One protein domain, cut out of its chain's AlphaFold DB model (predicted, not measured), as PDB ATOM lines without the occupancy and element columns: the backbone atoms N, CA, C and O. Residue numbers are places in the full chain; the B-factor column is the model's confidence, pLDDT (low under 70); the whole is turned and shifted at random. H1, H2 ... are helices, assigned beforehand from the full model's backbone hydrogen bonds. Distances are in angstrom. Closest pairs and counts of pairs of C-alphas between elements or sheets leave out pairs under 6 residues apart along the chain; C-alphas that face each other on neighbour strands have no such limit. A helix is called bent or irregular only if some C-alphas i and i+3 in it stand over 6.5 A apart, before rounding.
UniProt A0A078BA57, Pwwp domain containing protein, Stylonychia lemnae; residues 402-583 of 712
ATOM      1  N   GLU A 402     149.815 166.668 128.931       70.50
ATOM      2  CA  GLU A 402     150.875 167.265 128.109       70.50
ATOM      3  C   GLU A 402     152.015 167.818 128.976       70.50
ATOM      4  O   GLU A 402     153.179 167.559 128.687       70.50
ATOM      5  N   LYS A 403     151.704 168.483 130.100       73.38
ATOM      6  CA  LYS A 403     152.739 168.977 131.028       73.38
ATOM      7  C   LYS A 403     153.580 167.848 131.639       73.38
ATOM      8  O   LYS A 403     154.797 167.984 131.696       73.38
ATOM      9  N   ASN A 404     152.960 166.728 132.016       70.31
ATOM     10  CA  ASN A 404     153.691 165.566 132.529       70.31
ATOM     11  C   ASN A 404     154.532 164.883 131.435       70.31
ATOM     12  O   ASN A 404     155.690 164.575 131.679       70.31
ATOM     13  N   ALA A 405     153.994 164.709 130.221       72.19
ATOM     14  CA  ALA A 405     154.739 164.099 129.116       72.19
ATOM     15  C   ALA A 405     155.994 164.908 128.735       72.19
ATOM     16  O   ALA A 405     157.056 164.331 128.513       72.19
ATOM     17  N   ASN A 406     155.894 166.242 128.726       71.50
ATOM     18  CA  ASN A 406     157.036 167.118 128.456       71.50
ATOM     19  C   ASN A 406     158.086 167.078 129.586       71.50
ATOM     20  O   ASN A 406     159.283 167.215 129.316       71.50
ATOM     21  N   GLN A 407     157.662 166.887 130.842       74.69
ATOM     22  CA  GLN A 407     158.580 166.716 131.974       74.69
ATOM     23  C   GLN A 407     159.341 165.382 131.879       74.69
ATOM     24  O   GLN A 407     160.569 165.380 131.938       74.69
ATOM     25  N   ASP A 408     158.637 164.274 131.623       71.12
ATOM     26  CA  ASP A 408     159.251 162.953 131.420       71.12
ATOM     27  C   ASP A 408     160.268 162.975 130.254       71.12
ATOM     28  O   ASP A 408     161.329 162.347 130.311       71.12
ATOM     29  N   GLU A 409     159.977 163.728 129.186       76.25
ATOM     30  CA  GLU A 409     160.879 163.875 128.040       76.25
ATOM     31  C   GLU A 409     162.123 164.724 128.363       76.25
ATOM     32  O   GLU A 409     163.228 164.366 127.945       76.25
ATOM     33  N   THR A 410     161.996 165.790 129.162       78.62
ATOM     34  CA  THR A 410     163.157 166.588 129.607       78.62
ATOM     35  C   THR A 410     164.045 165.832 130.596       78.62
ATOM     36  O   THR A 410     165.268 165.865 130.439       78.62
ATOM     37  N   GLU A 411     163.477 165.078 131.541       76.25
ATOM     38  CA  GLU A 411     164.252 164.200 132.434       76.25
ATOM     39  C   GLU A 411     164.962 163.082 131.648       76.25
ATOM     40  O   GLU A 411     166.132 162.781 131.900       76.25
ATOM     41  N   SER A 412     164.315 162.507 130.628       76.75
ATOM     42  CA  SER A 412     164.939 161.527 129.725       76.75
ATOM     43  C   SER A 412     166.124 162.120 128.944       76.75
ATOM     44  O   SER A 412     167.190 161.502 128.852       76.75
ATOM     45  N   GLN A 413     165.989 163.348 128.430       70.00
ATOM     46  CA  GLN A 413     167.063 164.042 127.712       70.00
ATOM     47  C   GLN A 413     168.227 164.452 128.632       70.00
ATOM     48  O   GLN A 413     169.386 164.279 128.245       70.00
ATOM     49  N   GLN A 414     167.955 164.920 129.856       73.88
ATOM     50  CA  GLN A 414     169.002 165.215 130.845       73.88
ATOM     51  C   GLN A 414     169.761 163.954 131.267       73.88
ATOM     52  O   GLN A 414     170.992 163.947 131.225       73.88
ATOM     53  N   ASN A 415     169.060 162.860 131.578       65.25
ATOM     54  CA  ASN A 415     169.699 161.583 131.903       65.25
ATOM     55  C   ASN A 415     170.575 161.075 130.744       65.25
ATOM     56  O   ASN A 415     171.693 160.612 130.967       65.25
ATOM     57  N   LYS A 416     170.126 161.229 129.493       66.31
ATOM     58  CA  LYS A 416     170.917 160.876 128.303       66.31
ATOM     59  C   LYS A 416     172.193 161.721 128.165       66.31
ATOM     60  O   LYS A 416     173.232 161.174 127.809       66.31
ATOM     61  N   LEU A 417     172.134 163.021 128.465       67.62
ATOM     62  CA  LEU A 417     173.304 163.912 128.477       67.62
ATOM     63  C   LEU A 417     174.298 163.569 129.596       67.62
ATOM     64  O   LEU A 417     175.504 163.582 129.357       67.62
ATOM     65  N   ILE A 418     173.806 163.215 130.788       69.69
ATOM     66  CA  ILE A 418     174.638 162.761 131.913       69.69
ATOM     67  C   ILE A 418     175.373 161.463 131.543       69.69
ATOM     68  O   ILE A 418     176.586 161.376 131.728       69.69
ATOM     69  N   TYR A 419     174.674 160.494 130.944       55.28
ATOM     70  CA  TYR A 419     175.291 159.255 130.460       55.28
ATOM     71  C   TYR A 419     176.344 159.497 129.371       55.28
ATOM     72  O   TYR A 419     177.422 158.913 129.438       55.28
ATOM     73  N   LEU A 420     176.073 160.361 128.384       56.84
ATOM     74  CA  LEU A 420     177.043 160.667 127.324       56.84
ATOM     75  C   LEU A 420     178.317 161.314 127.887       56.84
ATOM     76  O   LEU A 420     179.412 160.842 127.590       56.84
ATOM     77  N   ARG A 421     178.180 162.307 128.774       62.69
ATOM     78  CA  ARG A 421     179.328 162.986 129.397       62.69
ATOM     79  C   ARG A 421     180.147 162.061 130.314       62.69
ATOM     80  O   ARG A 421     181.349 162.252 130.444       62.69
ATOM     81  N   TYR A 422     179.524 161.044 130.917       60.19
ATOM     82  CA  TYR A 422     180.226 160.000 131.681       60.19
ATOM     83  C   TYR A 422     181.043 159.049 130.784       60.19
ATOM     84  O   TYR A 422     182.101 158.570 131.190       60.19
ATOM     85  N   PHE A 423     180.583 158.790 129.554       50.66
ATOM     86  CA  PHE A 423     181.303 157.953 128.587       50.66
ATOM     87  C   PHE A 423     182.429 158.684 127.846       50.66
ATOM     88  O   PHE A 423     183.413 158.043 127.490       50.66
ATOM     89  N   GLU A 424     182.348 160.005 127.670       58.28
ATOM     90  CA  GLU A 424     183.431 160.818 127.083       58.28
ATOM     91  C   GLU A 424     184.721 160.826 127.932       58.28
ATOM     92  O   GLU A 424     185.795 161.119 127.415       58.28
ATOM     93  N   THR A 425     184.637 160.469 129.219       56.66
ATOM     94  CA  THR A 425     185.780 160.390 130.151       56.66
ATOM     95  C   THR A 425     186.345 158.978 130.358       56.66
ATOM     96  O   THR A 425     187.222 158.789 131.198       56.66
ATOM     97  N   GLN A 426     185.830 157.970 129.651       56.78
ATOM     98  CA  GLN A 426     186.185 156.558 129.843       56.78
ATOM     99  C   GLN A 426     187.166 156.060 128.767       56.78
ATOM    100  O   GLN A 426     187.105 156.476 127.612       56.78
ATOM    101  N   SER A 427     188.053 155.128 129.141       68.62
ATOM    102  CA  SER A 427     188.955 154.442 128.198       68.62
ATOM    103  C   SER A 427     188.160 153.735 127.084       68.62
ATOM    104  O   SER A 427     187.072 153.220 127.364       68.62
ATOM    105  N   PRO A 428     188.682 153.624 125.842       60.62
ATOM    106  CA  PRO A 428     188.058 152.822 124.787       60.62
ATOM    107  C   PRO A 428     187.696 151.392 125.228       60.62
ATOM    108  O   PRO A 428     186.619 150.912 124.875       60.62
ATOM    109  N   ALA A 429     188.519 150.764 126.078       52.84
ATOM    110  CA  ALA A 429     188.236 149.451 126.665       52.84
ATOM    111  C   ALA A 429     186.955 149.460 127.525       52.84
ATOM    112  O   ALA A 429     186.069 148.627 127.344       52.84
ATOM    113  N   SER A 430     186.773 150.470 128.384       50.16
ATOM    114  CA  SER A 430     185.543 150.661 129.172       50.16
ATOM    115  C   SER A 430     184.291 150.854 128.302       50.16
ATOM    116  O   SER A 430     183.186 150.499 128.714       50.16
ATOM    117  N   ILE A 431     184.441 151.414 127.096       58.12
ATOM    118  CA  ILE A 431     183.340 151.597 126.141       58.12
ATOM    119  C   ILE A 431     182.955 150.258 125.487       58.12
ATOM    120  O   ILE A 431     181.769 150.023 125.242       58.12
ATOM    121  N   GLU A 432     183.904 149.348 125.253       54.47
ATOM    122  CA  GLU A 432     183.602 147.979 124.809       54.47
ATOM    123  C   GLU A 432     183.035 147.105 125.937       54.47
ATOM    124  O   GLU A 432     182.035 146.420 125.716       54.47
ATOM    125  N   ILE A 433     183.532 147.241 127.171       55.06
ATOM    126  CA  ILE A 433     182.933 146.625 128.371       55.06
ATOM    127  C   ILE A 433     181.461 147.049 128.525       55.06
ATOM    128  O   ILE A 433     180.574 146.213 128.727       55.06
ATOM    129  N   ALA A 434     181.158 148.338 128.345       51.12
ATOM    130  CA  ALA A 434     179.785 148.836 128.378       51.12
ATOM    131  C   ALA A 434     178.918 148.326 127.212       51.12
ATOM    132  O   ALA A 434     177.709 148.181 127.386       51.12
ATOM    133  N   ARG A 435     179.504 148.015 126.043       55.16
ATOM    134  CA  ARG A 435     178.796 147.345 124.935       55.16
ATOM    135  C   ARG A 435     178.488 145.882 125.254       55.16
ATOM    136  O   ARG A 435     177.407 145.431 124.887       55.16
ATOM    137  N   GLY A 436     179.357 145.175 125.980       52.88
ATOM    138  CA  GLY A 436     179.085 143.816 126.470       52.88
ATOM    139  C   GLY A 436     177.849 143.737 127.379       52.88
ATOM    140  O   GLY A 436     177.055 142.806 127.276       52.88
ATOM    141  N   LEU A 437     177.614 144.770 128.195       50.31
ATOM    142  CA  LEU A 437     176.439 144.880 129.073       50.31
ATOM    143  C   LEU A 437     175.114 145.200 128.341       50.31
ATOM    144  O   LEU A 437     174.047 145.154 128.955       50.31
ATOM    145  N   VAL A 438     175.127 145.514 127.038       51.97
ATOM    146  CA  VAL A 438     173.911 145.909 126.289       51.97
ATOM    147  C   VAL A 438     172.935 144.742 126.066       51.97
ATOM    148  O   VAL A 438     171.735 144.973 125.873       51.97
ATOM    149  N   ASP A 439     173.399 143.493 126.150       67.19
ATOM    150  CA  ASP A 439     172.580 142.322 125.822       67.19
ATOM    151  C   ASP A 439     171.572 141.899 126.902       67.19
ATOM    152  O   ASP A 439     170.674 141.111 126.603       67.19
ATOM    153  N   GLU A 440     171.579 142.476 128.110       76.75
ATOM    154  CA  GLU A 440     170.578 142.148 129.144       76.75
ATOM    155  C   GLU A 440     169.134 142.440 128.672       76.75
ATOM    156  O   GLU A 440     168.201 141.668 128.922       76.75
ATOM    157  N   LYS A 441     168.942 143.504 127.876       79.31
ATOM    158  CA  LYS A 441     167.644 143.822 127.247       79.31
ATOM    159  C   LYS A 441     167.275 142.842 126.131       79.31
ATOM    160  O   LYS A 441     166.099 142.501 125.987       79.31
ATOM    161  N   ALA A 442     168.250 142.383 125.345       76.06
ATOM    162  CA  ALA A 442     168.031 141.392 124.290       76.06
ATOM    163  C   ALA A 442     167.688 140.016 124.888       76.06
ATOM    164  O   ALA A 442     166.748 139.351 124.441       76.06
ATOM    165  N   TYR A 443     168.388 139.643 125.958       81.81
ATOM    166  CA  TYR A 443     168.130 138.480 126.794       81.81
ATOM    167  C   TYR A 443     166.710 138.511 127.387       81.81
ATOM    168  O   TYR A 443     165.928 137.584 127.154       81.81
ATOM    169  N   ALA A 444     166.320 139.602 128.060       81.88
ATOM    170  CA  ALA A 444     164.986 139.750 128.646       81.88
ATOM    171  C   ALA A 444     163.870 139.652 127.586       81.88
ATOM    172  O   ALA A 444     162.864 138.967 127.789       81.88
ATOM    173  N   LEU A 445     164.077 140.268 126.416       84.31
ATOM    174  CA  LEU A 445     163.164 140.178 125.275       84.31
ATOM    175  C   LEU A 445     163.033 138.738 124.747       84.31
ATOM    176  O   LEU A 445     161.935 138.312 124.384       84.31
ATOM    177  N   ASN A 446     164.125 137.976 124.693       78.06
ATOM    178  CA  ASN A 446     164.106 136.587 124.235       78.06
ATOM    179  C   ASN A 446     163.446 135.647 125.257       78.06
ATOM    180  O   ASN A 446     162.645 134.797 124.862       78.06
ATOM    181  N   LEU A 447     163.682 135.850 126.555       82.00
ATOM    182  CA  LEU A 447     162.994 135.116 127.618       82.00
ATOM    183  C   LEU A 447     161.474 135.363 127.579       82.00
ATOM    184  O   LEU A 447     160.685 134.428 127.721       82.00
ATOM    185  N   GLU A 448     161.042 136.601 127.324       88.50
ATOM    186  CA  GLU A 448     159.618 136.935 127.207       88.50
ATOM    187  C   GLU A 448     158.978 136.355 125.932       88.50
ATOM    188  O   GLU A 448     157.841 135.881 125.978       88.50
ATOM    189  N   LYS A 449     159.705 136.281 124.804       81.75
ATOM    190  CA  LYS A 449     159.244 135.532 123.615       81.75
ATOM    191  C   LYS A 449     158.995 134.057 123.945       81.75
ATOM    192  O   LYS A 449     157.941 133.540 123.587       81.75
ATOM    193  N   ILE A 450     159.915 133.399 124.655       80.06
ATOM    194  CA  ILE A 450     159.792 131.976 125.023       80.06
ATOM    195  C   ILE A 450     158.577 131.744 125.928       80.06
ATOM    196  O   ILE A 450     157.754 130.881 125.625       80.06
ATOM    197  N   LYS A 451     158.377 132.572 126.964       85.75
ATOM    198  CA  LYS A 451     157.164 132.512 127.804       85.75
ATOM    199  C   LYS A 451     155.876 132.653 126.988       85.75
ATOM    200  O   LYS A 451     154.891 131.980 127.279       85.75
ATOM    201  N   ASN A 452     155.859 133.530 125.984       87.69
ATOM    202  CA  ASN A 452     154.676 133.735 125.149       87.69
ATOM    203  C   ASN A 452     154.435 132.575 124.166       87.69
ATOM    204  O   ASN A 452     153.277 132.230 123.941       87.69
ATOM    205  N   ILE A 453     155.484 131.905 123.672       82.75
ATOM    206  CA  ILE A 453     155.354 130.647 122.911       82.75
ATOM    207  C   ILE A 453     154.768 129.539 123.801       82.75
ATOM    208  O   ILE A 453     153.836 128.860 123.381       82.75
ATOM    209  N   ILE A 454     155.239 129.400 125.047       84.94
ATOM    210  CA  ILE A 454     154.711 128.411 126.006       84.94
ATOM    211  C   ILE A 454     153.228 128.673 126.311       84.94
ATOM    212  O   ILE A 454     152.420 127.747 126.259       84.94
ATOM    213  N   LYS A 455     152.839 129.932 126.567       89.88
ATOM    214  CA  LYS A 455     151.424 130.313 126.755       89.88
ATOM    215  C   LYS A 455     150.571 130.003 125.521       89.88
ATOM    216  O   LYS A 455     149.449 129.532 125.675       89.88
ATOM    217  N   TYR A 456     151.087 130.259 124.316       86.69
ATOM    218  CA  TYR A 456     150.382 129.951 123.071       86.69
ATOM    219  C   TYR A 456     150.166 128.438 122.914       86.69
ATOM    220  O   TYR A 456     149.032 128.013 122.723       86.69
ATOM    221  N   GLN A 457     151.210 127.620 123.099       84.12
ATOM    222  CA  GLN A 457     151.087 126.158 123.043       84.12
ATOM    223  C   GLN A 457     150.111 125.612 124.094       84.12
ATOM    224  O   GLN A 457     149.342 124.709 123.790       84.12
ATOM    225  N   GLN A 458     150.080 126.175 125.307       88.56
ATOM    226  CA  GLN A 458     149.092 125.803 126.330       88.56
ATOM    227  C   GLN A 458     147.650 126.122 125.895       88.56
ATOM    228  O   GLN A 458     146.753 125.311 126.115       88.56
ATOM    229  N   GLN A 459     147.419 127.275 125.258       89.25
ATOM    230  CA  GLN A 459     146.100 127.649 124.731       89.25
ATOM    231  C   GLN A 459     145.681 126.791 123.531       89.25
ATOM    232  O   GLN A 459     144.500 126.485 123.384       89.25
ATOM    233  N   GLU A 460     146.630 126.409 122.677       83.38
ATOM    234  CA  GLU A 460     146.413 125.517 121.536       83.38
ATOM    235  C   GLU A 460     146.092 124.090 122.009       83.38
ATOM    236  O   GLU A 460     145.076 123.527 121.605       83.38
ATOM    237  N   GLU A 461     146.863 123.554 122.961       83.12
ATOM    238  CA  GLU A 461     146.595 122.277 123.634       83.12
ATOM    239  C   GLU A 461     145.188 122.256 124.258       83.12
ATOM    240  O   GLU A 461     144.428 121.309 124.053       83.12
ATOM    241  N   GLU A 462     144.797 123.316 124.974       88.44
ATOM    242  CA  GLU A 462     143.466 123.414 125.583       88.44
ATOM    243  C   GLU A 462     142.344 123.516 124.533       88.44
ATOM    244  O   GLU A 462     141.311 122.856 124.665       88.44
ATOM    245  N   GLN A 463     142.532 124.303 123.467       86.69
ATOM    246  CA  GLN A 463     141.557 124.401 122.377       86.69
ATOM    247  C   GLN A 463     141.362 123.069 121.654       86.69
ATOM    248  O   GLN A 463     140.227 122.724 121.332       86.69
ATOM    249  N   MET A 464     142.436 122.314 121.422       82.25
ATOM    250  CA  MET A 464     142.359 121.023 120.742       82.25
ATOM    251  C   MET A 464     141.770 119.930 121.646       82.25
ATOM    252  O   MET A 464     140.905 119.182 121.193       82.25
ATOM    253  N   ARG A 465     142.113 119.906 122.947       82.62
ATOM    254  CA  ARG A 465     141.443 119.046 123.947       82.62
ATOM    255  C   ARG A 465     139.926 119.271 123.964       82.62
ATOM    256  O   ARG A 465     139.173 118.305 123.975       82.62
ATOM    257  N   ARG A 466     139.466 120.529 123.909       88.06
ATOM    258  CA  ARG A 466     138.030 120.881 123.877       88.06
ATOM    259  C   ARG A 466     137.295 120.439 122.605       88.06
ATOM    260  O   ARG A 466     136.068 120.411 122.622       88.06
ATOM    261  N   LYS A 467     138.008 120.143 121.514       88.62
ATOM    262  CA  LYS A 467     137.410 119.679 120.251       88.62
ATOM    263  C   LYS A 467     137.389 118.155 120.097       88.62
ATOM    264  O   LYS A 467     136.676 117.674 119.232       88.62
ATOM    265  N   HIS A 468     138.138 117.412 120.921       83.19
ATOM    266  CA  HIS A 468     138.384 115.966 120.758       83.19
ATOM    267  C   HIS A 468     139.068 115.566 119.425       83.19
ATOM    268  O   HIS A 468     139.051 114.399 119.052       83.19
ATOM    269  N   ASP A 469     139.727 116.508 118.739       78.88
ATOM    270  CA  ASP A 469     140.281 116.319 117.381       78.88
ATOM    271  C   ASP A 469     141.698 115.695 117.328       78.88
ATOM    272  O   ASP A 469     142.248 115.524 116.238       78.88
ATOM    273  N   LEU A 470     142.342 115.403 118.468       80.69
ATOM    274  CA  LEU A 470     143.730 114.908 118.508       80.69
ATOM    275  C   LEU A 470     143.822 113.412 118.805       80.69
ATOM    276  O   LEU A 470     143.233 112.920 119.766       80.69
ATOM    277  N   ASN A 471     144.673 112.727 118.042       86.81
ATOM    278  CA  ASN A 471     145.176 111.400 118.388       86.81
ATOM    279  C   ASN A 471     146.219 111.512 119.524       86.81
ATOM    280  O   ASN A 471     146.946 112.505 119.611       86.81
ATOM    281  N   GLU A 472     146.329 110.481 120.360       86.38
ATOM    282  CA  GLU A 472     147.229 110.378 121.519       86.38
ATOM    283  C   GLU A 472     148.683 110.754 121.170       86.38
ATOM    284  O   GLU A 472     149.285 111.606 121.822       86.38
ATOM    285  N   VAL A 473     149.180 110.270 120.026       83.88
ATOM    286  CA  VAL A 473     150.517 110.585 119.476       83.88
ATOM    287  C   VAL A 473     150.762 112.095 119.295       83.88
ATOM    288  O   VAL A 473     151.879 112.583 119.476       83.88
ATOM    289  N   GLN A 474     149.733 112.864 118.926       83.75
ATOM    290  CA  GLN A 474     149.845 114.320 118.776       83.75
ATOM    291  C   GLN A 474     149.830 115.023 120.140       83.75
ATOM    292  O   GLN A 474     150.506 116.040 120.313       83.75
ATOM    293  N   LEU A 475     149.092 114.471 121.109       82.75
ATOM    294  CA  LEU A 475     149.064 114.954 122.488       82.75
ATOM    295  C   LEU A 475     150.447 114.802 123.144       82.75
ATOM    296  O   LEU A 475     150.954 115.755 123.739       82.75
ATOM    297  N   ASP A 476     151.094 113.649 122.953       85.69
ATOM    298  CA  ASP A 476     152.453 113.384 123.434       85.69
ATOM    299  C   ASP A 476     153.497 114.277 122.761       85.69
ATOM    300  O   ASP A 476     154.390 114.805 123.426       85.69
ATOM    301  N   LEU A 477     153.377 114.529 121.453       83.81
ATOM    302  CA  LEU A 477     154.271 115.463 120.764       83.81
ATOM    303  C   LEU A 477     154.146 116.893 121.323       83.81
ATOM    304  O   LEU A 477     155.158 117.570 121.515       83.81
ATOM    305  N   LEU A 478     152.925 117.357 121.612       82.75
ATOM    306  CA  LEU A 478     152.691 118.656 122.256       82.75
ATOM    307  C   LEU A 478     153.263 118.694 123.680       82.75
ATOM    308  O   LEU A 478     153.931 119.665 124.041       82.75
ATOM    309  N   LYS A 479     153.074 117.624 124.463       85.81
ATOM    310  CA  LYS A 479     153.622 117.481 125.817       85.81
ATOM    311  C   LYS A 479     155.157 117.526 125.822       85.81
ATOM    312  O   LYS A 479     155.734 118.355 126.523       85.81
ATOM    313  N   ASN A 480     155.812 116.747 124.962       86.00
ATOM    314  CA  ASN A 480     157.275 116.713 124.830       86.00
ATOM    315  C   ASN A 480     157.862 118.071 124.386       86.00
ATOM    316  O   ASN A 480     158.903 118.507 124.887       86.00
ATOM    317  N   ASN A 481     157.186 118.782 123.473       82.75
ATOM    318  CA  ASN A 481     157.585 120.135 123.062       82.75
ATOM    319  C   ASN A 481     157.465 121.144 124.218       82.75
ATOM    320  O   ASN A 481     158.368 121.956 124.430       82.75
ATOM    321  N   LYS A 482     156.374 121.074 124.987       86.00
ATOM    322  CA  LYS A 482     156.106 121.920 126.158       86.00
ATOM    323  C   LYS A 482     157.139 121.697 127.265       86.00
ATOM    324  O   LYS A 482     157.679 122.670 127.784       86.00
ATOM    325  N   GLU A 483     157.466 120.444 127.575       86.75
ATOM    326  CA  GLU A 483     158.527 120.082 128.526       86.75
ATOM    327  C   GLU A 483     159.897 120.606 128.064       86.75
ATOM    328  O   GLU A 483     160.595 121.269 128.833       86.75
ATOM    329  N   SER A 484     160.229 120.443 126.778       82.88
ATOM    330  CA  SER A 484     161.460 120.992 126.190       82.88
ATOM    331  C   SER A 484     161.553 122.518 126.336       82.88
ATOM    332  O   SER A 484     162.593 123.042 126.729       82.88
ATOM    333  N   LEU A 485     160.467 123.253 126.062       81.25
ATOM    334  CA  LEU A 485     160.439 124.712 126.229       81.25
ATOM    335  C   LEU A 485     160.543 125.152 127.696       81.25
ATOM    336  O   LEU A 485     161.159 126.183 127.966       81.25
ATOM    337  N   ILE A 486     159.988 124.385 128.638       85.44
ATOM    338  CA  ILE A 486     160.126 124.648 130.078       85.44
ATOM    339  C   ILE A 486     161.586 124.472 130.517       85.44
ATOM    340  O   ILE A 486     162.116 125.351 131.197       85.44
ATOM    341  N   ILE A 487     162.263 123.405 130.077       86.56
ATOM    342  CA  ILE A 487     163.696 123.181 130.344       86.56
ATOM    343  C   ILE A 487     164.527 124.357 129.807       86.56
ATOM    344  O   ILE A 487     165.317 124.949 130.543       86.56
ATOM    345  N   ILE A 488     164.275 124.775 128.561       81.50
ATOM    346  CA  ILE A 488     164.930 125.938 127.941       81.50
ATOM    347  C   ILE A 488     164.686 127.215 128.765       81.50
ATOM    348  O   ILE A 488     165.629 127.950 129.059       81.50
ATOM    349  N   GLN A 489     163.442 127.472 129.187       87.81
ATOM    350  CA  GLN A 489     163.090 128.631 130.016       87.81
ATOM    351  C   GLN A 489     163.821 128.627 131.374       87.81
ATOM    352  O   GLN A 489     164.165 129.696 131.877       87.81
ATOM    353  N   GLN A 490     164.059 127.453 131.966       89.00
ATOM    354  CA  GLN A 490     164.759 127.297 133.248       89.00
ATOM    355  C   GLN A 490     166.290 127.389 133.125       89.00
ATOM    356  O   GLN A 490     166.950 127.857 134.052       89.00
ATOM    357  N   GLN A 491     166.866 126.955 132.002       85.75
ATOM    358  CA  GLN A 491     168.317 126.936 131.789       85.75
ATOM    359  C   GLN A 491     168.876 128.256 131.254       85.75
ATOM    360  O   GLN A 491     169.990 128.629 131.617       85.75
ATOM    361  N   ILE A 492     168.116 128.990 130.435       83.38
ATOM    362  CA  ILE A 492     168.536 130.280 129.861       83.38
ATOM    363  C   ILE A 492     169.020 131.296 130.928       83.38
ATOM    364  O   ILE A 492     170.070 131.901 130.708       83.38
ATOM    365  N   PRO A 493     168.371 131.443 132.105       84.00
ATOM    366  CA  PRO A 493     168.891 132.261 133.206       84.00
ATOM    367  C   PRO A 493     170.237 131.799 133.765       84.00
ATOM    368  O   PRO A 493     171.103 132.635 134.009       84.00
ATOM    369  N   LYS A 494     170.439 130.483 133.925       84.38
ATOM    370  CA  LYS A 494     171.711 129.925 134.409       84.38
ATOM    371  C   LYS A 494     172.834 130.169 133.400       84.38
ATOM    372  O   LYS A 494     173.896 130.643 133.778       84.38
ATOM    373  N   LEU A 495     172.561 129.940 132.113       80.00
ATOM    374  CA  LEU A 495     173.496 130.224 131.021       80.00
ATOM    375  C   LEU A 495     173.937 131.695 131.020       80.00
ATOM    376  O   LEU A 495     175.124 131.977 130.901       80.00
ATOM    377  N   ASN A 496     172.996 132.631 131.175       80.69
ATOM    378  CA  ASN A 496     173.310 134.060 131.198       80.69
ATOM    379  C   ASN A 496     174.102 134.460 132.453       80.69
ATOM    380  O   ASN A 496     175.034 135.253 132.362       80.69
ATOM    381  N   GLN A 497     173.784 133.871 133.609       85.88
ATOM    382  CA  GLN A 497     174.561 134.050 134.836       85.88
ATOM    383  C   GLN A 497     176.010 133.562 134.667       85.88
ATOM    384  O   GLN A 497     176.932 134.266 135.070       85.88
ATOM    385  N   TYR A 498     176.220 132.404 134.035       81.62
ATOM    386  CA  TYR A 498     177.557 131.883 133.737       81.62
ATOM    387  C   TYR A 498     178.310 132.746 132.719       81.62
ATOM    388  O   TYR A 498     179.489 133.024 132.922       81.62
ATOM    389  N   LEU A 499     177.634 133.252 131.682       80.62
ATOM    390  CA  LEU A 499     178.229 134.184 130.720       80.62
ATOM    391  C   LEU A 499     178.709 135.475 131.410       80.62
ATOM    392  O   LEU A 499     179.835 135.906 131.188       80.62
ATOM    393  N   MET A 500     177.894 136.049 132.303       81.56
ATOM    394  CA  MET A 500     178.281 137.227 133.091       81.56
ATOM    395  C   MET A 500     179.422 136.938 134.078       81.56
ATOM    396  O   MET A 500     180.242 137.818 134.334       81.56
ATOM    397  N   GLN A 501     179.489 135.729 134.647       84.00
ATOM    398  CA  GLN A 501     180.600 135.314 135.513       84.00
ATOM    399  C   GLN A 501     181.908 135.182 134.723       84.00
ATOM    400  O   GLN A 501     182.923 135.711 135.176       84.00
ATOM    401  N   LEU A 502     181.868 134.571 133.535       80.88
ATOM    402  CA  LEU A 502     183.003 134.488 132.610       80.88
ATOM    403  C   LEU A 502     183.490 135.876 132.182       80.88
ATOM    404  O   LEU A 502     184.653 136.189 132.399       80.88
ATOM    405  N   GLN A 503     182.601 136.748 131.696       82.06
ATOM    406  CA  GLN A 503     182.960 138.124 131.317       82.06
ATOM    407  C   GLN A 503     183.570 138.905 132.487       82.06
ATOM    408  O   GLN A 503     184.551 139.628 132.322       82.06
ATOM    409  N   LYS A 504     183.025 138.748 133.702       82.44
ATOM    410  CA  LYS A 504     183.607 139.365 134.900       82.44
ATOM    411  C   LYS A 504     185.000 138.802 135.205       82.44
ATOM    412  O   LYS A 504     185.863 139.566 135.636       82.44
ATOM    413  N   ALA A 505     185.227 137.504 135.012       80.50
ATOM    414  CA  ALA A 505     186.531 136.889 135.223       80.50
ATOM    415  C   ALA A 505     187.550 137.350 134.166       80.50
ATOM    416  O   ALA A 505     188.643 137.755 134.548       80.50
ATOM    417  N   GLU A 506     187.170 137.411 132.887       79.25
ATOM    418  CA  GLU A 506     187.987 137.943 131.783       79.25
ATOM    419  C   GLU A 506     188.421 139.396 132.039       79.25
ATOM    420  O   GLU A 506     189.617 139.679 132.048       79.25
ATOM    421  N   ILE A 507     187.486 140.292 132.382       79.12
ATOM    422  CA  ILE A 507     187.795 141.684 132.770       79.12
ATOM    423  C   ILE A 507     188.719 141.723 134.001       79.12
ATOM    424  O   ILE A 507     189.616 142.561 134.093       79.12
ATOM    425  N   SER A 508     188.528 140.812 134.965       80.31
ATOM    426  CA  SER A 508     189.394 140.749 136.154       80.31
ATOM    427  C   SER A 508     190.815 140.300 135.798       80.31
ATOM    428  O   SER A 508     191.768 140.817 136.375       80.31
ATOM    429  N   ILE A 509     190.964 139.362 134.857       77.81
ATOM    430  CA  ILE A 509     192.254 138.902 134.323       77.81
ATOM    431  C   ILE A 509     192.952 140.041 133.580       77.81
ATOM    432  O   ILE A 509     194.130 140.280 133.830       77.81
ATOM    433  N   GLU A 510     192.237 140.766 132.719       78.00
ATOM    434  CA  GLU A 510     192.778 141.891 131.952       78.00
ATOM    435  C   GLU A 510     193.349 142.969 132.890       78.00
ATOM    436  O   GLU A 510     194.552 143.237 132.853       78.00
ATOM    437  N   ILE A 511     192.549 143.459 133.845       77.06
ATOM    438  CA  ILE A 511     192.988 144.435 134.861       77.06
ATOM    439  C   ILE A 511     194.174 143.900 135.682       77.06
ATOM    440  O   ILE A 511     195.141 144.619 135.938       77.06
ATOM    441  N   LEU A 512     194.138 142.635 136.113       77.12
ATOM    442  CA  LEU A 512     195.230 142.073 136.913       77.12
ATOM    443  C   LEU A 512     196.517 141.864 136.103       77.12
ATOM    444  O   LEU A 512     197.601 141.899 136.694       77.12
ATOM    445  N   SER A 513     196.418 141.701 134.779       76.56
ATOM    446  CA  SER A 513     197.571 141.557 133.887       76.56
ATOM    447  C   SER A 513     198.384 142.846 133.810       76.56
ATOM    448  O   SER A 513     199.609 142.795 133.926       76.56
ATOM    449  N   GLU A 514     197.710 143.997 133.790       77.88
ATOM    450  CA  GLU A 514     198.339 145.319 133.861       77.88
ATOM    451  C   GLU A 514     199.018 145.576 135.218       77.88
ATOM    452  O   GLU A 514     200.042 146.252 135.286       77.88
ATOM    453  N   THR A 515     198.500 144.996 136.311       79.50
ATOM    454  CA  THR A 515     199.081 145.155 137.665       79.50
ATOM    455  C   THR A 515     200.249 144.212 137.988       79.50
ATOM    456  O   THR A 515     200.842 144.318 139.063       79.50
ATOM    457  N   GLY A 516     200.591 143.270 137.100       73.62
ATOM    458  CA  GLY A 516     201.728 142.356 137.280       73.62
ATOM    459  C   GLY A 516     201.549 141.254 138.340       73.62
ATOM    460  O   GLY A 516     202.520 140.587 138.708       73.62
ATOM    461  N   ILE A 517     200.331 141.013 138.845       75.94
ATOM    462  CA  ILE A 517     200.080 140.053 139.938       75.94
ATOM    463  C   ILE A 517     199.919 138.618 139.393       75.94
ATOM    464  O   ILE A 517     198.839 138.021 139.408       75.94
ATOM    465  N   GLY A 518     201.033 138.027 138.946       72.12
ATOM    466  CA  GLY A 518     201.073 136.721 138.266       72.12
ATOM    467  C   GLY A 518     200.423 135.540 139.006       72.12
ATOM    468  O   GLY A 518     199.914 134.620 138.369       72.12
ATOM    469  N   LYS A 519     200.378 135.556 140.347       67.38
ATOM    470  CA  LYS A 519     199.730 134.485 141.132       67.38
ATOM    471  C   LYS A 519     198.199 134.537 141.073       67.38
ATOM    472  O   LYS A 519     197.569 133.484 141.048       67.38
ATOM    473  N   THR A 520     197.607 135.731 141.018       68.81
ATOM    474  CA  THR A 520     196.146 135.896 140.928       68.81
ATOM    475  C   THR A 520     195.648 135.603 139.514       68.81
ATOM    476  O   THR A 520     194.585 135.009 139.351       68.81
ATOM    477  N   LEU A 521     196.457 135.932 138.498       70.69
ATOM    478  CA  LEU A 521     196.189 135.579 137.101       70.69
ATOM    479  C   LEU A 521     196.062 134.071 136.899       70.69
ATOM    480  O   LEU A 521     195.120 133.636 136.245       70.69
ATOM    481  N   LYS A 522     196.948 133.270 137.507       75.00
ATOM    482  CA  LYS A 522     196.839 131.810 137.413       75.00
ATOM    483  C   LYS A 522     195.528 131.294 138.017       75.00
ATOM    484  O   LYS A 522     194.807 130.577 137.343       75.00
ATOM    485  N   TYR A 523     195.175 131.720 139.232       74.50
ATOM    486  CA  TYR A 523     193.927 131.284 139.874       74.50
ATOM    487  C   TYR A 523     192.673 131.647 139.056       74.50
ATOM    488  O   TYR A 523     191.748 130.845 138.956       74.50
ATOM    489  N   LEU A 524     192.644 132.834 138.441       71.56
ATOM    490  CA  LEU A 524     191.540 133.236 137.566       71.56
ATOM    491  C   LEU A 524     191.544 132.501 136.218       71.56
ATOM    492  O   LEU A 524     190.467 132.229 135.693       71.56
ATOM    493  N   SER A 525     192.714 132.151 135.678       75.00
ATOM    494  CA  SER A 525     192.838 131.301 134.486       75.00
ATOM    495  C   SER A 525     192.275 129.906 134.756       75.00
ATOM    496  O   SER A 525     191.372 129.475 134.044       75.00
ATOM    497  N   ASP A 526     192.729 129.256 135.832       73.81
ATOM    498  CA  ASP A 526     192.268 127.929 136.260       73.81
ATOM    499  C   ASP A 526     190.733 127.937 136.497       73.81
ATOM    500  O   ASP A 526     190.019 127.012 136.100       73.81
ATOM    501  N   TYR A 527     190.192 129.027 137.067       75.62
ATOM    502  CA  TYR A 527     188.746 129.249 137.237       75.62
ATOM    503  C   TYR A 527     188.005 129.402 135.895       75.62
ATOM    504  O   TYR A 527     186.940 128.816 135.709       75.62
ATOM    505  N   CYS A 528     188.555 130.147 134.929       72.88
ATOM    506  CA  CYS A 528     187.960 130.275 133.594       72.88
ATOM    507  C   CYS A 528     187.976 128.952 132.816       72.88
ATOM    508  O   CYS A 528     187.037 128.680 132.066       72.88
ATOM    509  N   GLU A 529     189.001 128.116 133.004       73.81
ATOM    510  CA  GLU A 529     189.060 126.777 132.413       73.81
ATOM    511  C   GLU A 529     187.950 125.870 132.955       73.81
ATOM    512  O   GLU A 529     187.279 125.218 132.157       73.81
ATOM    513  N   THR A 530     187.637 125.919 134.257       75.06
ATOM    514  CA  THR A 530     186.535 125.112 134.824       75.06
ATOM    515  C   THR A 530     185.185 125.453 134.176       75.06
ATOM    516  O   THR A 530     184.427 124.571 133.781       75.06
ATOM    517  N   TYR A 531     184.895 126.743 133.967       71.62
ATOM    518  CA  TYR A 531     183.686 127.173 133.247       71.62
ATOM    519  C   TYR A 531     183.718 126.846 131.747       71.62
ATOM    520  O   TYR A 531     182.665 126.704 131.119       71.62
ATOM    521  N   ARG A 532     184.912 126.728 131.153       70.12
ATOM    522  CA  ARG A 532     185.093 126.316 129.757       70.12
ATOM    523  C   ARG A 532     184.824 124.816 129.570       70.12
ATOM    524  O   ARG A 532     184.370 124.454 128.489       70.12
ATOM    525  N   GLU A 533     185.008 123.980 130.593       73.19
ATOM    526  CA  GLU A 533     184.636 122.552 130.583       73.19
ATOM    527  C   GLU A 533     183.116 122.309 130.689       73.19
ATOM    528  O   GLU A 533     182.597 121.377 130.073       73.19
ATOM    529  N   ASP A 534     182.374 123.177 131.387       73.50
ATOM    530  CA  ASP A 534     180.901 123.119 131.456       73.50
ATOM    531  C   ASP A 534     180.214 123.669 130.183       73.50
ATOM    532  O   ASP A 534     179.079 123.300 129.839       73.50
ATOM    533  N   LEU A 535     180.897 124.549 129.441       68.44
ATOM    534  CA  LEU A 535     180.349 125.238 128.268       68.44
ATOM    535  C   LEU A 535     179.858 124.294 127.140       68.44
ATOM    536  O   LEU A 535     178.780 124.558 126.597       68.44
ATOM    537  N   PRO A 536     180.549 123.189 126.778       71.12
ATOM    538  CA  PRO A 536     180.093 122.227 125.772       71.12
ATOM    539  C   PRO A 536     178.738 121.580 126.086       71.12
ATOM    540  O   PRO A 536     177.918 121.412 125.181       71.12
ATOM    541  N   GLN A 537     178.445 121.269 127.354       69.81
ATOM    542  CA  GLN A 537     177.146 120.694 127.741       69.81
ATOM    543  C   GLN A 537     176.008 121.701 127.503       69.81
ATOM    544  O   GLN A 537     174.930 121.369 126.989       69.81
ATOM    545  N   LEU A 538     176.279 122.970 127.802       60.78
ATOM    546  CA  LEU A 538     175.367 124.084 127.572       60.78
ATOM    547  C   LEU A 538     175.205 124.398 126.072       60.78
ATOM    548  O   LEU A 538     174.082 124.621 125.617       60.78
ATOM    549  N   GLN A 539     176.277 124.336 125.276       65.44
ATOM    550  CA  GLN A 539     176.231 124.490 123.813       65.44
ATOM    551  C   GLN A 539     175.492 123.339 123.114       65.44
ATOM    552  O   GLN A 539     174.710 123.585 122.191       65.44
ATOM    553  N   SER A 540     175.670 122.098 123.578       70.25
ATOM    554  CA  SER A 540     174.880 120.941 123.140       70.25
ATOM    555  C   SER A 540     173.393 121.182 123.405       70.25
ATOM    556  O   SER A 540     172.559 121.076 122.503       70.25
ATOM    557  N   THR A 541     173.050 121.661 124.601       66.50
ATOM    558  CA  THR A 541     171.662 121.989 124.958       66.50
ATOM    559  C   THR A 541     171.101 123.173 124.147       66.50
ATOM    560  O   THR A 541     169.941 123.152 123.720       66.50
ATOM    561  N   GLN A 542     171.922 124.180 123.825       66.81
ATOM    562  CA  GLN A 542     171.549 125.272 122.916       66.81
ATOM    563  C   GLN A 542     171.319 124.777 121.471       66.81
ATOM    564  O   GLN A 542     170.429 125.259 120.770       66.81
ATOM    565  N   SER A 543     172.097 123.796 121.020       67.94
ATOM    566  CA  SER A 543     171.972 123.198 119.685       67.94
ATOM    567  C   SER A 543     170.729 122.309 119.587       67.94
ATOM    568  O   SER A 543     169.938 122.449 118.651       67.94
ATOM    569  N   ASN A 544     170.476 121.489 120.610       69.38
ATOM    570  CA  ASN A 544     169.267 120.675 120.734       69.38
ATOM    571  C   ASN A 544     168.000 121.540 120.776       69.38
ATOM    572  O   ASN A 544     167.037 121.265 120.059       69.38
ATOM    573  N   SER A 545     168.004 122.640 121.534       64.31
ATOM    574  CA  SER A 545     166.870 123.574 121.578       64.31
ATOM    575  C   SER A 545     166.636 124.308 120.253       64.31
ATOM    576  O   SER A 545     165.486 124.411 119.820       64.31
ATOM    577  N   LYS A 546     167.691 124.742 119.543       68.44
ATOM    578  CA  LYS A 546     167.582 125.264 118.164       68.44
ATOM    579  C   LYS A 546     166.951 124.232 117.219       68.44
ATOM    580  O   LYS A 546     166.036 124.579 116.471       68.44
ATOM    581  N   LEU A 547     167.380 122.969 117.288       73.69
ATOM    582  CA  LEU A 547     166.846 121.877 116.467       73.69
ATOM    583  C   LEU A 547     165.368 121.578 116.776       73.69
ATOM    584  O   LEU A 547     164.577 121.387 115.852       73.69
ATOM    585  N   ILE A 548     164.971 121.574 118.053       68.62
ATOM    586  CA  ILE A 548     163.571 121.399 118.480       68.62
ATOM    587  C   ILE A 548     162.703 122.558 117.969       68.62
ATOM    588  O   ILE A 548     161.671 122.319 117.342       68.62
ATOM    589  N   LEU A 549     163.148 123.809 118.136       66.88
ATOM    590  CA  LEU A 549     162.446 124.990 117.617       66.88
ATOM    591  C   LEU A 549     162.314 124.967 116.084       66.88
ATOM    592  O   LEU A 549     161.273 125.355 115.551       66.88
ATOM    593  N   GLN A 550     163.330 124.480 115.365       73.19
ATOM    594  CA  GLN A 550     163.280 124.310 113.911       73.19
ATOM    595  C   GLN A 550     162.287 123.213 113.493       73.19
ATOM    596  O   GLN A 550     161.481 123.437 112.588       73.19
ATOM    597  N   LYS A 551     162.289 122.055 114.172       71.56
ATOM    598  CA  LYS A 551     161.305 120.979 113.951       71.56
ATOM    599  C   LYS A 551     159.877 121.467 114.206       71.56
ATOM    600  O   LYS A 551     159.010 121.251 113.361       71.56
ATOM    601  N   TRP A 552     159.646 122.188 115.305       70.38
ATOM    602  CA  TRP A 552     158.344 122.780 115.621       70.38
ATOM    603  C   TRP A 552     157.908 123.813 114.573       70.38
ATOM    604  O   TRP A 552     156.795 123.731 114.063       70.38
ATOM    605  N   ARG A 553     158.799 124.725 114.153       70.38
ATOM    606  CA  ARG A 553     158.518 125.694 113.076       70.38
ATOM    607  C   ARG A 553     158.122 125.004 111.767       70.38
ATOM    608  O   ARG A 553     157.192 125.453 111.100       70.38
ATOM    609  N   ASN A 554     158.802 123.918 111.404       71.94
ATOM    610  CA  ASN A 554     158.479 123.137 110.209       71.94
ATOM    611  C   ASN A 554     157.118 122.432 110.337       71.94
ATOM    612  O   ASN A 554     156.347 122.435 109.381       71.94
ATOM    613  N   HIS A 555     156.798 121.889 111.516       73.94
ATOM    614  CA  HIS A 555     155.497 121.283 111.804       73.94
ATOM    615  C   HIS A 555     154.353 122.308 111.712       73.94
ATOM    616  O   HIS A 555     153.410 122.092 110.957       73.94
ATOM    617  N   VAL A 556     154.479 123.468 112.367       66.56
ATOM    618  CA  VAL A 556     153.488 124.560 112.291       66.56
ATOM    619  C   VAL A 556     153.291 125.040 110.850       66.56
ATOM    620  O   VAL A 556     152.159 125.207 110.405       66.56
ATOM    621  N   ASN A 557     154.374 125.210 110.082       66.88
ATOM    622  CA  ASN A 557     154.281 125.568 108.663       66.88
ATOM    623  C   ASN A 557     153.536 124.508 107.834       66.88
ATOM    624  O   ASN A 557     152.779 124.880 106.936       66.88
ATOM    625  N   LYS A 558     153.735 123.216 108.127       79.69
ATOM    626  CA  LYS A 558     153.025 122.109 107.473       79.69
ATOM    627  C   LYS A 558     151.529 122.142 107.807       79.69
ATOM    628  O   LYS A 558     150.725 122.177 106.883       79.69
ATOM    629  N   CYS A 559     151.155 122.250 109.081       67.56
ATOM    630  CA  CYS A 559     149.747 122.319 109.485       67.56
ATOM    631  C   CYS A 559     149.033 123.559 108.911       67.56
ATOM    632  O   CYS A 559     147.935 123.444 108.375       67.56
ATOM    633  N   LEU A 560     149.685 124.730 108.909       65.94
ATOM    634  CA  LEU A 560     149.162 125.950 108.269       65.94
ATOM    635  C   LEU A 560     149.057 125.846 106.738       65.94
ATOM    636  O   LEU A 560     148.325 126.623 106.120       65.94
ATOM    637  N   PHE A 561     149.820 124.956 106.102       79.06
ATOM    638  CA  PHE A 561     149.683 124.658 104.678       79.06
ATOM    639  C   PHE A 561     148.495 123.719 104.437       79.06
ATOM    640  O   PHE A 561     147.649 124.029 103.601       79.06
ATOM    641  N   GLU A 562     148.386 122.646 105.226       77.69
ATOM    642  CA  GLU A 562     147.293 121.664 105.180       77.69
ATOM    643  C   GLU A 562     145.919 122.322 105.417       77.69
ATOM    644  O   GLU A 562     144.991 122.125 104.626       77.69
ATOM    645  N   GLU A 563     145.805 123.202 106.418       76.44
ATOM    646  CA  GLU A 563     144.601 124.001 106.698       76.44
ATOM    647  C   GLU A 563     144.220 124.902 105.507       76.44
ATOM    648  O   GLU A 563     143.063 124.935 105.076       76.44
ATOM    649  N   LYS A 564     145.200 125.585 104.895       78.56
ATOM    650  CA  LYS A 564     144.966 126.411 103.697       78.56
ATOM    651  C   LYS A 564     144.521 125.579 102.500       78.56
ATOM    652  O   LYS A 564     143.622 126.014 101.781       78.56
ATOM    653  N   THR A 565     145.114 124.406 102.273       79.25
ATOM    654  CA  THR A 565     144.675 123.508 101.195       79.25
ATOM    655  C   THR A 565     143.259 122.989 101.438       79.25
ATOM    656  O   THR A 565     142.447 123.030 100.515       79.25
ATOM    657  N   SER A 566     142.917 122.636 102.682       82.44
ATOM    658  CA  SER A 566     141.566 122.211 103.068       82.44
ATOM    659  C   SER A 566     140.521 123.297 102.777       82.44
ATOM    660  O   SER A 566     139.539 123.044 102.078       82.44
ATOM    661  N   HIS A 567     140.773 124.549 103.177       80.38
ATOM    662  CA  HIS A 567     139.876 125.666 102.860       80.38
ATOM    663  C   HIS A 567     139.766 125.967 101.354       80.38
ATOM    664  O   HIS A 567     138.694 126.352 100.879       80.38
ATOM    665  N   VAL A 568     140.838 125.791 100.574       80.31
ATOM    666  CA  VAL A 568     140.794 125.948  99.107       80.31
ATOM    667  C   VAL A 568     139.964 124.840  98.453       80.31
ATOM    668  O   VAL A 568     139.193 125.117  97.526       80.31
ATOM    669  N   GLU A 569     140.061 123.604  98.942       84.69
ATOM    670  CA  GLU A 569     139.194 122.507  98.513       84.69
ATOM    671  C   GLU A 569     137.731 122.742  98.889       84.69
ATOM    672  O   GLU A 569     136.851 122.567  98.047       84.69
ATOM    673  N   GLU A 570     137.455 123.148 100.127       87.25
ATOM    674  CA  GLU A 570     136.106 123.417 100.625       87.25
ATOM    675  C   GLU A 570     135.434 124.543  99.825       87.25
ATOM    676  O   GLU A 570     134.333 124.364  99.298       87.25
ATOM    677  N   PHE A 571     136.148 125.649  99.595       86.31
ATOM    678  CA  PHE A 571     135.691 126.735  98.725       86.31
ATOM    679  C   PHE A 571     135.446 126.267  97.279       86.31
ATOM    680  O   PHE A 571     134.499 126.709  96.621       86.31
ATOM    681  N   SER A 572     136.264 125.342  96.769       83.19
ATOM    682  CA  SER A 572     136.086 124.761  95.432       83.19
ATOM    683  C   SER A 572     134.856 123.845  95.360       83.19
ATOM    684  O   SER A 572     134.078 123.943  94.403       83.19
ATOM    685  N   LYS A 573     134.623 123.024  96.393       89.56
ATOM    686  CA  LYS A 573     133.427 122.180  96.569       89.56
ATOM    687  C   LYS A 573     132.161 123.048  96.661       89.56
ATOM    688  O   LYS A 573     131.183 122.782  95.957       89.56
ATOM    689  N   GLU A 574     132.184 124.141  97.425       92.31
ATOM    690  CA  GLU A 574     131.053 125.075  97.533       92.31
ATOM    691  C   GLU A 574     130.784 125.826  96.215       92.31
ATOM    692  O   GLU A 574     129.642 125.892  95.746       92.31
ATOM    693  N   LYS A 575     131.831 126.315  95.540       90.69
ATOM    694  CA  LYS A 575     131.730 126.947  94.213       90.69
ATOM    695  C   LYS A 575     131.128 125.999  93.170       90.69
ATOM    696  O   LYS A 575     130.325 126.438  92.339       90.69
ATOM    697  N   TYR A 576     131.469 124.709  93.219       91.12
ATOM    698  CA  TYR A 576     130.859 123.679  92.376       91.12
ATOM    699  C   TYR A 576     129.375 123.468  92.718       91.12
ATOM    700  O   TYR A 576     128.526 123.549  91.827       91.12
ATOM    701  N   LYS A 577     129.033 123.320  94.006       93.44
ATOM    702  CA  LYS A 577     127.646 123.187  94.496       93.44
ATOM    703  C   LYS A 577     126.759 124.358  94.046       93.44
ATOM    704  O   LYS A 577     125.660 124.144  93.534       93.44
ATOM    705  N   LEU A 578     127.265 125.592  94.127       93.94
ATOM    706  CA  LEU A 578     126.585 126.795  93.628       93.94
ATOM    707  C   LEU A 578     126.416 126.809  92.096       93.94
ATOM    708  O   LEU A 578     125.420 127.340  91.597       93.94
ATOM    709  N   LYS A 579     127.354 126.230  91.333       93.44
ATOM    710  CA  LYS A 579     127.236 126.081  89.871       93.44
ATOM    711  C   LYS A 579     126.144 125.069  89.505       93.44
ATOM    712  O   LYS A 579     125.309 125.375  88.657       93.44
ATOM    713  N   VAL A 580     126.094 123.923  90.191       92.25
ATOM    714  CA  VAL A 580     125.045 122.902  90.013       92.25
ATOM    715  C   VAL A 580     123.662 123.477  90.333       92.25
ATOM    716  O   VAL A 580     122.767 123.404  89.491       92.25
ATOM    717  N   GLN A 581     123.498 124.158  91.474       93.31
ATOM    718  CA  GLN A 581     122.228 124.809  91.833       93.31
ATOM    719  C   GLN A 581     121.787 125.876  90.816       93.31
ATOM    720  O   GLN A 581     120.598 125.999  90.524       93.31
ATOM    721  N   LYS A 582     122.722 126.655  90.250       94.31
ATOM    722  CA  LYS A 582     122.406 127.628  89.190       94.31
ATOM    723  C   LYS A 582     121.922 126.951  87.908       94.31
ATOM    724  O   LYS A 582     121.006 127.475  87.280       94.31
ATOM    725  N   ASN A 583     122.497 125.811  87.534       89.44
ATOM    726  CA  ASN A 583     122.063 125.057  86.357       89.44
ATOM    727  C   ASN A 583     120.685 124.414  86.578       89.44
ATOM    728  O   ASN A 583     119.804 124.574  85.738       89.44
TER     729      ASN A 583
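AT A GLANCE: This is residues 402 to 583 of the 712 residues of the protein "Pwwp domain containing protein" of Stylonychia lemnae (UniProt A0A078BA57). Look for one long helix, H4, as the core of a flat, extended body: H3 folds back along its earlier part and H5a along its later part, while H5b crosses it at a steep tilt. Two arms stick out, residues 402 to 422 of H1 and residues 553 to 583 of H5b, and the short H2 lies between H1 and H3. The printed part has 182 residues with five named helices, H1 to H5 in order, and no named strand, so its class is all helix. It is extended, with a radius of gyration of the C-alphas of 26.9 A, and it spans 94 by 54 by 26 A.

HOW THE PARTS SIT: Start at H1, residues 402 to 423, which touches no helix. H2, residues 428 to 436, is close but not clearly touching H1, with the C-alphas of Phe 423 and Ile 431 closest at 7.1 A. H2 and H3, residues 439 to 465, meet only through their link. Next look at H4, residues 472 to 514: H3 and H4 form a helical hairpin and touch at a shallow tilt of 8 degrees, opposite ways, the closest C-alphas being those of Ile 454 and Lys 482, 6.6 A apart. H4 touches H3 with residues 475 to 492 alone. H2 and H4 are near each other. H5, residues 518 to 583, was assigned as one helix by its hydrogen bonds but is bent, with C-alphas 533 and 536 6.6 A apart; its arms H5a, residues 518 to 533, and H5b, residues 536 to 583, stand at a steep tilt of 36 degrees, only just steep. H4 and H5a form a second helical hairpin, touching at a shallow tilt of 11 degrees, opposite ways; C-alphas 509 and 521 are closest, at 5.9 A. H5b touches H4 with residues 538 to 552 alone, at a steep tilt of 38 degrees, opposite ways, and the C-alphas of Ile 488 and Ser 545 are closest, at 7.1 A. H3 is apart from both H5a and H5b. In H1, H2, H3 and H5a every O i to N i+4 pair is within hydrogen-bond range; in H4 it is 37 of 39 and in H5b 43 of 44.

IN THESE COORDINATES: Find C-alpha 402 at (150.875, 167.265, 128.109); from there H1 runs 31.8 A to Phe 423. H2 is 12.8 A long and H3 38.9 A. From C-alpha 472 at (147.229, 110.378, 121.519), H4 runs 63.1 A, with a kink of 27 degrees near residue 492. H5a is 23.0 A long, and H5b runs 70.2 A to C-alpha 583 at (122.063, 125.057, 86.357).

THE WHOLE: The two C-alphas farthest apart are those of Gly 516 and Asn 583, 96.1 A. The printed part has no cut. The links H1 to H2, H2 to H3 and H4 to H5 are tight, and H3 to H4 is short. The mean pLDDT of the printed part is 76.3; 43 residues are under 70, among them residues 415 to 439 and 541 to 546.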